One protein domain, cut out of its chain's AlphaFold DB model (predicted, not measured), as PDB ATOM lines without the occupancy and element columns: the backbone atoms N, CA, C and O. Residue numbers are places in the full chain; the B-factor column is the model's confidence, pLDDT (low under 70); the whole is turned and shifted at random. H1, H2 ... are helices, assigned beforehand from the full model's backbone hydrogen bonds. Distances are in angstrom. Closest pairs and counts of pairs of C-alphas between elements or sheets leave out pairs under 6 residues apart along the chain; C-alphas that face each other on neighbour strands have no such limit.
ATOM      1  N   VAL A  19     -45.956   4.920  13.986       51.09
ATOM      2  CA  VAL A  19     -45.955   6.214  13.267       51.09
ATOM      3  C   VAL A  19     -44.709   6.385  12.384       51.09
ATOM      4  O   VAL A  19     -44.739   7.114  11.387       51.09
ATOM      5  N   ILE A  20     -43.616   5.687  12.704       52.38
ATOM      6  CA  ILE A  20     -42.329   5.826  12.008       52.38
ATOM      7  C   ILE A  20     -42.323   5.083  10.661       52.38
ATOM      8  O   ILE A  20     -41.720   5.569   9.703       52.38
ATOM      9  N   THR A  21     -43.044   3.966  10.529       51.25
ATOM     10  CA  THR A  21     -43.045   3.121   9.316       51.25
ATOM     11  C   THR A  21     -43.928   3.665   8.183       51.25
ATOM     12  O   THR A  21     -43.566   3.572   7.012       51.25
ATOM     13  N   SER A  22     -45.053   4.318   8.501       52.16
ATOM     14  CA  SER A  22     -45.943   4.934   7.498       52.16
ATOM     15  C   SER A  22     -45.340   6.207   6.877       52.16
ATOM     16  O   SER A  22     -45.291   6.350   5.650       52.16
ATOM     17  N   LYS A  23     -44.787   7.108   7.707       57.81
ATOM     18  CA  LYS A  23     -44.198   8.384   7.252       57.81
ATOM     19  C   LYS A  23     -42.955   8.203   6.380       57.81
ATOM     20  O   LYS A  23     -42.755   8.974   5.443       57.81
ATOM     21  N   SER A  24     -42.129   7.198   6.654       61.50
ATOM     22  CA  SER A  24     -40.859   6.995   5.944       61.50
ATOM     23  C   SER A  24     -41.066   6.626   4.469       61.50
ATOM     24  O   SER A  24     -40.387   7.182   3.607       61.50
ATOM     25  N   SER A  25     -42.073   5.811   4.138       69.44
ATOM     26  CA  SER A  25     -42.399   5.481   2.739       69.44
ATOM     27  C   SER A  25     -42.889   6.693   1.924       69.44
ATOM     28  O   SER A  25     -42.499   6.876   0.768       69.44
ATOM     29  N   VAL A  26     -43.709   7.560   2.530       77.94
ATOM     30  CA  VAL A  26     -44.246   8.780   1.901       77.94
ATOM     31  C   VAL A  26     -43.140   9.817   1.692       77.94
ATOM     32  O   VAL A  26     -43.064  10.441   0.631       77.94
ATOM     33  N   MET A  27     -42.234   9.952   2.663       84.38
ATOM     34  CA  MET A  27     -41.077  10.840   2.565       84.38
ATOM     35  C   MET A  27     -40.082  10.367   1.501       84.38
ATOM     36  O   MET A  27     -39.671  11.178   0.676       84.38
ATOM     37  N   ILE A  28     -39.763   9.066   1.432       85.12
ATOM     38  CA  ILE A  28     -38.899   8.501   0.375       85.12
ATOM     39  C   ILE A  28     -39.491   8.777  -1.010       85.12
ATOM     40  O   ILE A  28     -38.776   9.250  -1.890       85.12
ATOM     41  N   LYS A  29     -40.801   8.567  -1.201       85.06
ATOM     42  CA  LYS A  29     -41.488   8.889  -2.466       85.06
ATOM     43  C   LYS A  29     -41.390  10.374  -2.815       85.06
ATOM     44  O   LYS A  29     -41.164  10.712  -3.976       85.06
ATOM     45  N   SER A  30     -41.541  11.255  -1.826       88.25
ATOM     46  CA  SER A  30     -41.402  12.704  -2.014       88.25
ATOM     47  C   SER A  30     -39.976  13.087  -2.423       88.25
ATOM     48  O   SER A  30     -39.789  13.761  -3.438       88.25
ATOM     49  N   TYR A  31     -38.959  12.586  -1.713       90.81
ATOM     50  CA  TYR A  31     -37.554  12.822  -2.045       90.81
ATOM     51  C   TYR A  31     -37.186  12.279  -3.432       90.81
ATOM     52  O   TYR A  31     -36.553  12.997  -4.206       90.81
ATOM     53  N   LEU A  32     -37.652  11.078  -3.798       89.62
ATOM     54  CA  LEU A  32     -37.454  10.518  -5.140       89.62
ATOM     55  C   LEU A  32     -38.095  11.407  -6.216       89.62
ATOM     56  O   LEU A  32     -37.473  11.707  -7.232       89.62
ATOM     57  N   ARG A  33     -39.330  11.874  -5.981       89.94
ATOM     58  CA  ARG A  33     -40.065  12.741  -6.915       89.94
ATOM     59  C   ARG A  33     -39.349  14.072  -7.135       89.94
ATOM     60  O   ARG A  33     -39.264  14.544  -8.270       89.94
ATOM     61  N   ILE A  34     -38.826  14.670  -6.064       88.88
ATOM     62  CA  ILE A  34     -38.053  15.915  -6.128       88.88
ATOM     63  C   ILE A  34     -36.728  15.681  -6.867       88.88
ATOM     64  O   ILE A  34     -36.397  16.465  -7.757       88.88
ATOM     65  N   ALA A  35     -36.012  14.592  -6.567       88.44
ATOM     66  CA  ALA A  35     -34.758  14.235  -7.230       88.44
ATOM     67  C   ALA A  35     -34.943  14.029  -8.742       88.44
ATOM     68  O   ALA A  35     -34.218  14.628  -9.533       88.44
ATOM     69  N   ILE A  36     -35.970  13.277  -9.153       89.81
ATOM     70  CA  ILE A  36     -36.305  13.054 -10.568       89.81
ATOM     71  C   ILE A  36     -36.618  14.383 -11.269       89.81
ATOM     72  O   ILE A  36     -36.086  14.661 -12.344       89.81
ATOM     73  N   ARG A  37     -37.429  15.258 -10.651       90.50
ATOM     74  CA  ARG A  37     -37.731  16.578 -11.230       90.50
ATOM     75  C   ARG A  37     -36.473  17.438 -11.378       90.50
ATOM     76  O   ARG A  37     -36.358  18.182 -12.349       90.50
ATOM     77  N   ASN A  38     -35.533  17.331 -10.440       88.38
ATOM     78  CA  ASN A  38     -34.264  18.051 -10.491       88.38
ATOM     79  C   ASN A  38     -33.346  17.532 -11.613       88.38
ATOM     80  O   ASN A  38     -32.750  18.335 -12.327       88.38
ATOM     81  N   ILE A  39     -33.309  16.210 -11.827       90.19
ATOM     82  CA  ILE A  39     -32.566  15.568 -12.924       90.19
ATOM     83  C   ILE A  39     -33.050  16.083 -14.288       90.19
ATOM     84  O   ILE A  39     -32.247  16.506 -15.120       90.19
ATOM     85  N   PHE A  40     -34.369  16.128 -14.505       90.88
ATOM     86  CA  PHE A  40     -34.942  16.625 -15.764       90.88
ATOM     87  C   PHE A  40     -34.816  18.143 -15.952       90.88
ATOM     88  O   PHE A  40     -34.811  18.613 -17.092       90.88
ATOM     89  N   ARG A  41     -34.718  18.913 -14.861       92.12
ATOM     90  CA  ARG A  41     -34.522  20.370 -14.903       92.12
ATOM     91  C   ARG A  41     -33.071  20.739 -15.228       92.12
ATOM     92  O   ARG A  41     -32.851  21.647 -16.021       92.12
ATOM     93  N   ASN A  42     -32.097  20.011 -14.680       91.69
ATOM     94  CA  ASN A  42     -30.663  20.251 -14.877       91.69
ATOM     95  C   ASN A  42     -30.048  19.204 -15.819       91.69
ATOM     96  O   ASN A  42     -29.190  18.414 -15.417       91.69
ATOM     97  N   LYS A  43     -30.506  19.192 -17.079       89.38
ATOM     98  CA  LYS A  43     -30.214  18.120 -18.048       89.38
ATOM     99  C   LYS A  43     -28.718  17.903 -18.284       89.38
ATOM    100  O   LYS A  43     -28.260  16.783 -18.143       89.38
ATOM    101  N   LEU A  44     -27.945  18.951 -18.580       92.44
ATOM    102  CA  LEU A  44     -26.513  18.805 -18.888       92.44
ATOM    103  C   LEU A  44     -25.721  18.223 -17.705       92.44
ATOM    104  O   LEU A  44     -25.021  17.225 -17.860       92.44
ATOM    105  N   PHE A  45     -25.876  18.814 -16.516       91.00
ATOM    106  CA  PHE A  45     -25.187  18.368 -15.302       91.00
ATOM    107  C   PHE A  45     -25.564  16.934 -14.916       91.00
ATOM    108  O   PHE A  45     -24.700  16.123 -14.583       91.00
ATOM    109  N   SER A  46     -26.854  16.600 -14.988       92.25
ATOM    110  CA  SER A  46     -27.324  15.254 -14.658       92.25
ATOM    111  C   SER A  46     -26.820  14.230 -15.673       92.25
ATOM    112  O   SER A  46     -26.365  13.163 -15.279       92.25
ATOM    113  N   THR A  47     -26.818  14.574 -16.962       93.94
ATOM    114  CA  THR A  47     -26.317  13.715 -18.040       93.94
ATOM    115  C   THR A  47     -24.833  13.390 -17.876       93.94
ATOM    116  O   THR A  47     -24.468  12.221 -17.953       93.94
ATOM    117  N   VAL A  48     -23.976  14.382 -17.599       95.50
ATOM    118  CA  VAL A  48     -22.531  14.150 -17.402       95.50
ATOM    119  C   VAL A  48     -22.274  13.229 -16.204       95.50
ATOM    120  O   VAL A  48     -21.521  12.264 -16.327       95.50
ATOM    121  N   ASN A  49     -22.939  13.467 -15.068       94.00
ATOM    122  CA  ASN A  49     -22.760  12.642 -13.869       94.00
ATOM    123  C   ASN A  49     -23.289  11.213 -14.043       94.00
ATOM    124  O   ASN A  49     -22.620  10.259 -13.650       94.00
ATOM    125  N   ILE A  50     -24.471  11.052 -14.648       95.50
ATOM    126  CA  ILE A  50     -25.057   9.731 -14.905       95.50
ATOM    127  C   ILE A  50     -24.179   8.947 -15.881       95.50
ATOM    128  O   ILE A  50     -23.921   7.774 -15.632       95.50
ATOM    129  N   MET A  51     -23.675   9.578 -16.949       96.75
ATOM    130  CA  MET A  51     -22.760   8.915 -17.880       96.75
ATOM    131  C   MET A  51     -21.449   8.515 -17.204       96.75
ATOM    132  O   MET A  51     -21.027   7.374 -17.356       96.75
ATOM    133  N   GLY A  52     -20.828   9.403 -16.422       96.62
ATOM    134  CA  GLY A  52     -19.597   9.081 -15.694       96.62
ATOM    135  C   GLY A  52     -19.771   7.895 -14.743       96.62
ATOM    136  O   GLY A  52     -18.967   6.962 -14.755       96.62
ATOM    137  N   LEU A  53     -20.865   7.881 -13.976       96.56
ATOM    138  CA  LEU A  53     -21.200   6.764 -13.095       96.56
ATOM    139  C   LEU A  53     -21.489   5.479 -13.885       96.56
ATOM    140  O   LEU A  53     -20.992   4.415 -13.523       96.56
ATOM    141  N   ALA A  54     -22.256   5.573 -14.974       97.81
ATOM    142  CA  ALA A  54     -22.581   4.435 -15.827       97.81
ATOM    143  C   ALA A  54     -21.320   3.815 -16.444       97.81
ATOM    144  O   ALA A  54     -21.158   2.600 -16.377       97.81
ATOM    145  N   PHE A  55     -20.396   4.626 -16.971       97.94
ATOM    146  CA  PHE A  55     -19.116   4.145 -17.496       97.94
ATOM    147  C   PHE A  55     -18.231   3.535 -16.406       97.94
ATOM    148  O   PHE A  55     -17.607   2.502 -16.651       97.94
ATOM    149  N   GLY A  56     -18.197   4.119 -15.205       98.06
ATOM    150  CA  GLY A  56     -17.456   3.563 -14.070       98.06
ATOM    151  C   GLY A  56     -17.967   2.178 -13.665       98.06
ATOM    152  O   GLY A  56     -17.185   1.232 -13.564       98.06
ATOM    153  N   ILE A  57     -19.287   2.037 -13.508       98.00
ATOM    154  CA  ILE A  57     -19.927   0.758 -13.174       98.00
ATOM    155  C   ILE A  57     -19.744  -0.252 -14.312       98.00
ATOM    156  O   ILE A  57     -19.367  -1.393 -14.053       98.00
ATOM    157  N   ALA A  58     -19.953   0.152 -15.569       98.00
ATOM    158  CA  ALA A  58     -19.781  -0.726 -16.725       98.00
ATOM    159  C   ALA A  58     -18.343  -1.253 -16.833       98.00
ATOM    160  O   ALA A  58     -18.142  -2.452 -17.008       98.00
ATOM    161  N   SER A  59     -17.344  -0.384 -16.657       97.38
ATOM    162  CA  SER A  59     -15.930  -0.775 -16.694       97.38
ATOM    163  C   SER A  59     -15.592  -1.764 -15.576       97.38
ATOM    164  O   SER A  59     -14.955  -2.785 -15.828       97.38
ATOM    165  N   ALA A  60     -16.067  -1.512 -14.350       97.56
ATOM    166  CA  ALA A  60     -15.868  -2.423 -13.224       97.56
ATOM    167  C   ALA A  60     -16.538  -3.792 -13.449       97.56
ATOM    168  O   ALA A  60     -15.936  -4.827 -13.164       97.56
ATOM    169  N   LEU A  61     -17.756  -3.811 -14.005       97.56
ATOM    170  CA  LEU A  61     -18.477  -5.045 -14.329       97.56
ATOM    171  C   LEU A  61     -17.777  -5.864 -15.417       97.56
ATOM    172  O   LEU A  61     -17.689  -7.082 -15.286       97.56
ATOM    173  N   LEU A  62     -17.250  -5.217 -16.461       96.56
ATOM    174  CA  LEU A  62     -16.495  -5.903 -17.512       96.56
ATOM    175  C   LEU A  62     -15.231  -6.567 -16.957       96.56
ATOM    176  O   LEU A  62     -14.959  -7.722 -17.280       96.56
ATOM    177  N   ILE A  63     -14.497  -5.880 -16.072       95.12
ATOM    178  CA  ILE A  63     -13.328  -6.458 -15.393       95.12
ATOM    179  C   ILE A  63     -13.748  -7.649 -14.527       95.12
ATOM    180  O   ILE A  63     -13.105  -8.695 -14.576       95.12
ATOM    181  N   PHE A  64     -14.834  -7.529 -13.761       94.06
ATOM    182  CA  PHE A  64     -15.318  -8.621 -12.914       94.06
ATOM    183  C   PHE A  64     -15.729  -9.852 -13.730       94.06
ATOM    184  O   PHE A  64     -15.356 -10.974 -13.387       94.06
ATOM    185  N   LEU A  65     -16.449  -9.649 -14.836       92.88
ATOM    186  CA  LEU A  65     -16.838 -10.724 -15.745       92.88
ATOM    187  C   LEU A  65     -15.610 -11.398 -16.372       92.88
ATOM    188  O   LEU A  65     -15.560 -12.624 -16.452       92.88
ATOM    189  N   TRP A  66     -14.611 -10.608 -16.769       88.31
ATOM    190  CA  TRP A  66     -13.356 -11.122 -17.310       88.31
ATOM    191  C   TRP A  66     -12.596 -11.969 -16.280       88.31
ATOM    192  O   TRP A  66     -12.222 -13.097 -16.590       88.31
ATOM    193  N   ILE A  67     -12.459 -11.490 -15.036       84.81
ATOM    194  CA  ILE A  67     -11.847 -12.260 -13.938       84.81
ATOM    195  C   ILE A  67     -12.613 -13.567 -13.713       84.81
ATOM    196  O   ILE A  67     -12.009 -14.634 -13.625       84.81
ATOM    197  N   GLY A  68     -13.946 -13.501 -13.645       82.00
ATOM    198  CA  GLY A  68     -14.788 -14.679 -13.449       82.00
ATOM    199  C   GLY A  68     -14.651 -15.706 -14.575       82.00
ATOM    200  O   GLY A  68     -14.693 -16.908 -14.309       82.00
ATOM    201  N   ASN A  69     -14.463 -15.254 -15.816       79.56
ATOM    202  CA  ASN A  69     -14.183 -16.127 -16.952       79.56
ATOM    203  C   ASN A  69     -12.784 -16.757 -16.855       79.56
ATOM    204  O   ASN A  69     -12.650 -17.967 -17.021       79.56
ATOM    205  N   GLU A  70     -11.765 -15.963 -16.524       76.75
ATOM    206  CA  GLU A  70     -10.376 -16.421 -16.415       76.75
ATOM    207  C   GLU A  70     -10.202 -17.476 -15.309       76.75
ATOM    208  O   GLU A  70      -9.528 -18.490 -15.494       76.75
ATOM    209  N   MET A  71     -10.891 -17.310 -14.177       75.88
ATOM    210  CA  MET A  71     -10.862 -18.278 -13.074       75.88
ATOM    211  C   MET A  71     -11.450 -19.650 -13.442       75.88
ATOM    212  O   MET A  71     -11.109 -20.644 -12.799       75.88
ATOM    213  N   GLN A  72     -12.313 -19.717 -14.461       77.00
ATOM    214  CA  GLN A  72     -12.985 -20.945 -14.905       77.00
ATOM    215  C   GLN A  72     -12.214 -21.720 -15.973       77.00
ATOM    216  O   GLN A  72     -12.597 -22.849 -16.287       77.00
ATOM    217  N   VAL A  73     -11.144 -21.148 -16.533       77.38
ATOM    218  CA  VAL A  73     -10.282 -21.857 -17.489       77.38
ATOM    219  C   VAL A  73      -9.796 -23.159 -16.826       77.38
ATOM    220  O   VAL A  73      -9.605 -23.141 -15.616       77.38
TER     221      VAL A  73
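This is residues 19 to 73 of the 303 residues of the protein "MacB_PCD domain-containing protein" of Azospira oryzae (UniProt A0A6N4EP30). Two long helices, H1 and H2, meet at their ends in an open corner, like a wide V or L, with a one-residue turn at its point. Most of each arm sticks out alone, residues 19 to 37 of H1 and residues 51 to 71 of H2, and the space between the arms is empty. The printed part has 55 residues with two named helices, H1 and then H2, and no named strand; its class is all helix. It is extended, with a radius of gyration of the C-alphas of 18.3 A, and flat, spanning 54 by 35 by 9 A.

The first helix, H1, holds residues 19 to 41 and is 33.5 A long from first to last C-alpha. It runs from C-alpha 19 at (-45.955, 6.214, 13.267) to C-alpha 41 at (-34.522, 20.370, -14.903). H2, the longest helix, holds residues 43 to 71, is 41.5 A long and ends with C-alpha 71 at (-10.862, -18.278, -13.074).

H1 and H2 are joined by a tight link of one residue, Asn 42. The helices are close but not clearly touching, with 2 pairs of C-alphas within 8 A. Their closest C-alphas, those of Ile 39 and Ser 46, are 5.5 A apart. Their lines stand at 73 degrees, only just about perpendicular, and their centres are 26.6 A apart. In H2 every O i to N i+4 pair is within hydrogen-bond range; in H1 16 of 19 are.

The two C-alphas farthest apart are those of Val 19 and Val 73, at 54.8 A. The printed part has no cut. The mean pLDDT of the printed part is 86.1, and residues 19 to 25, in H1, are under 70.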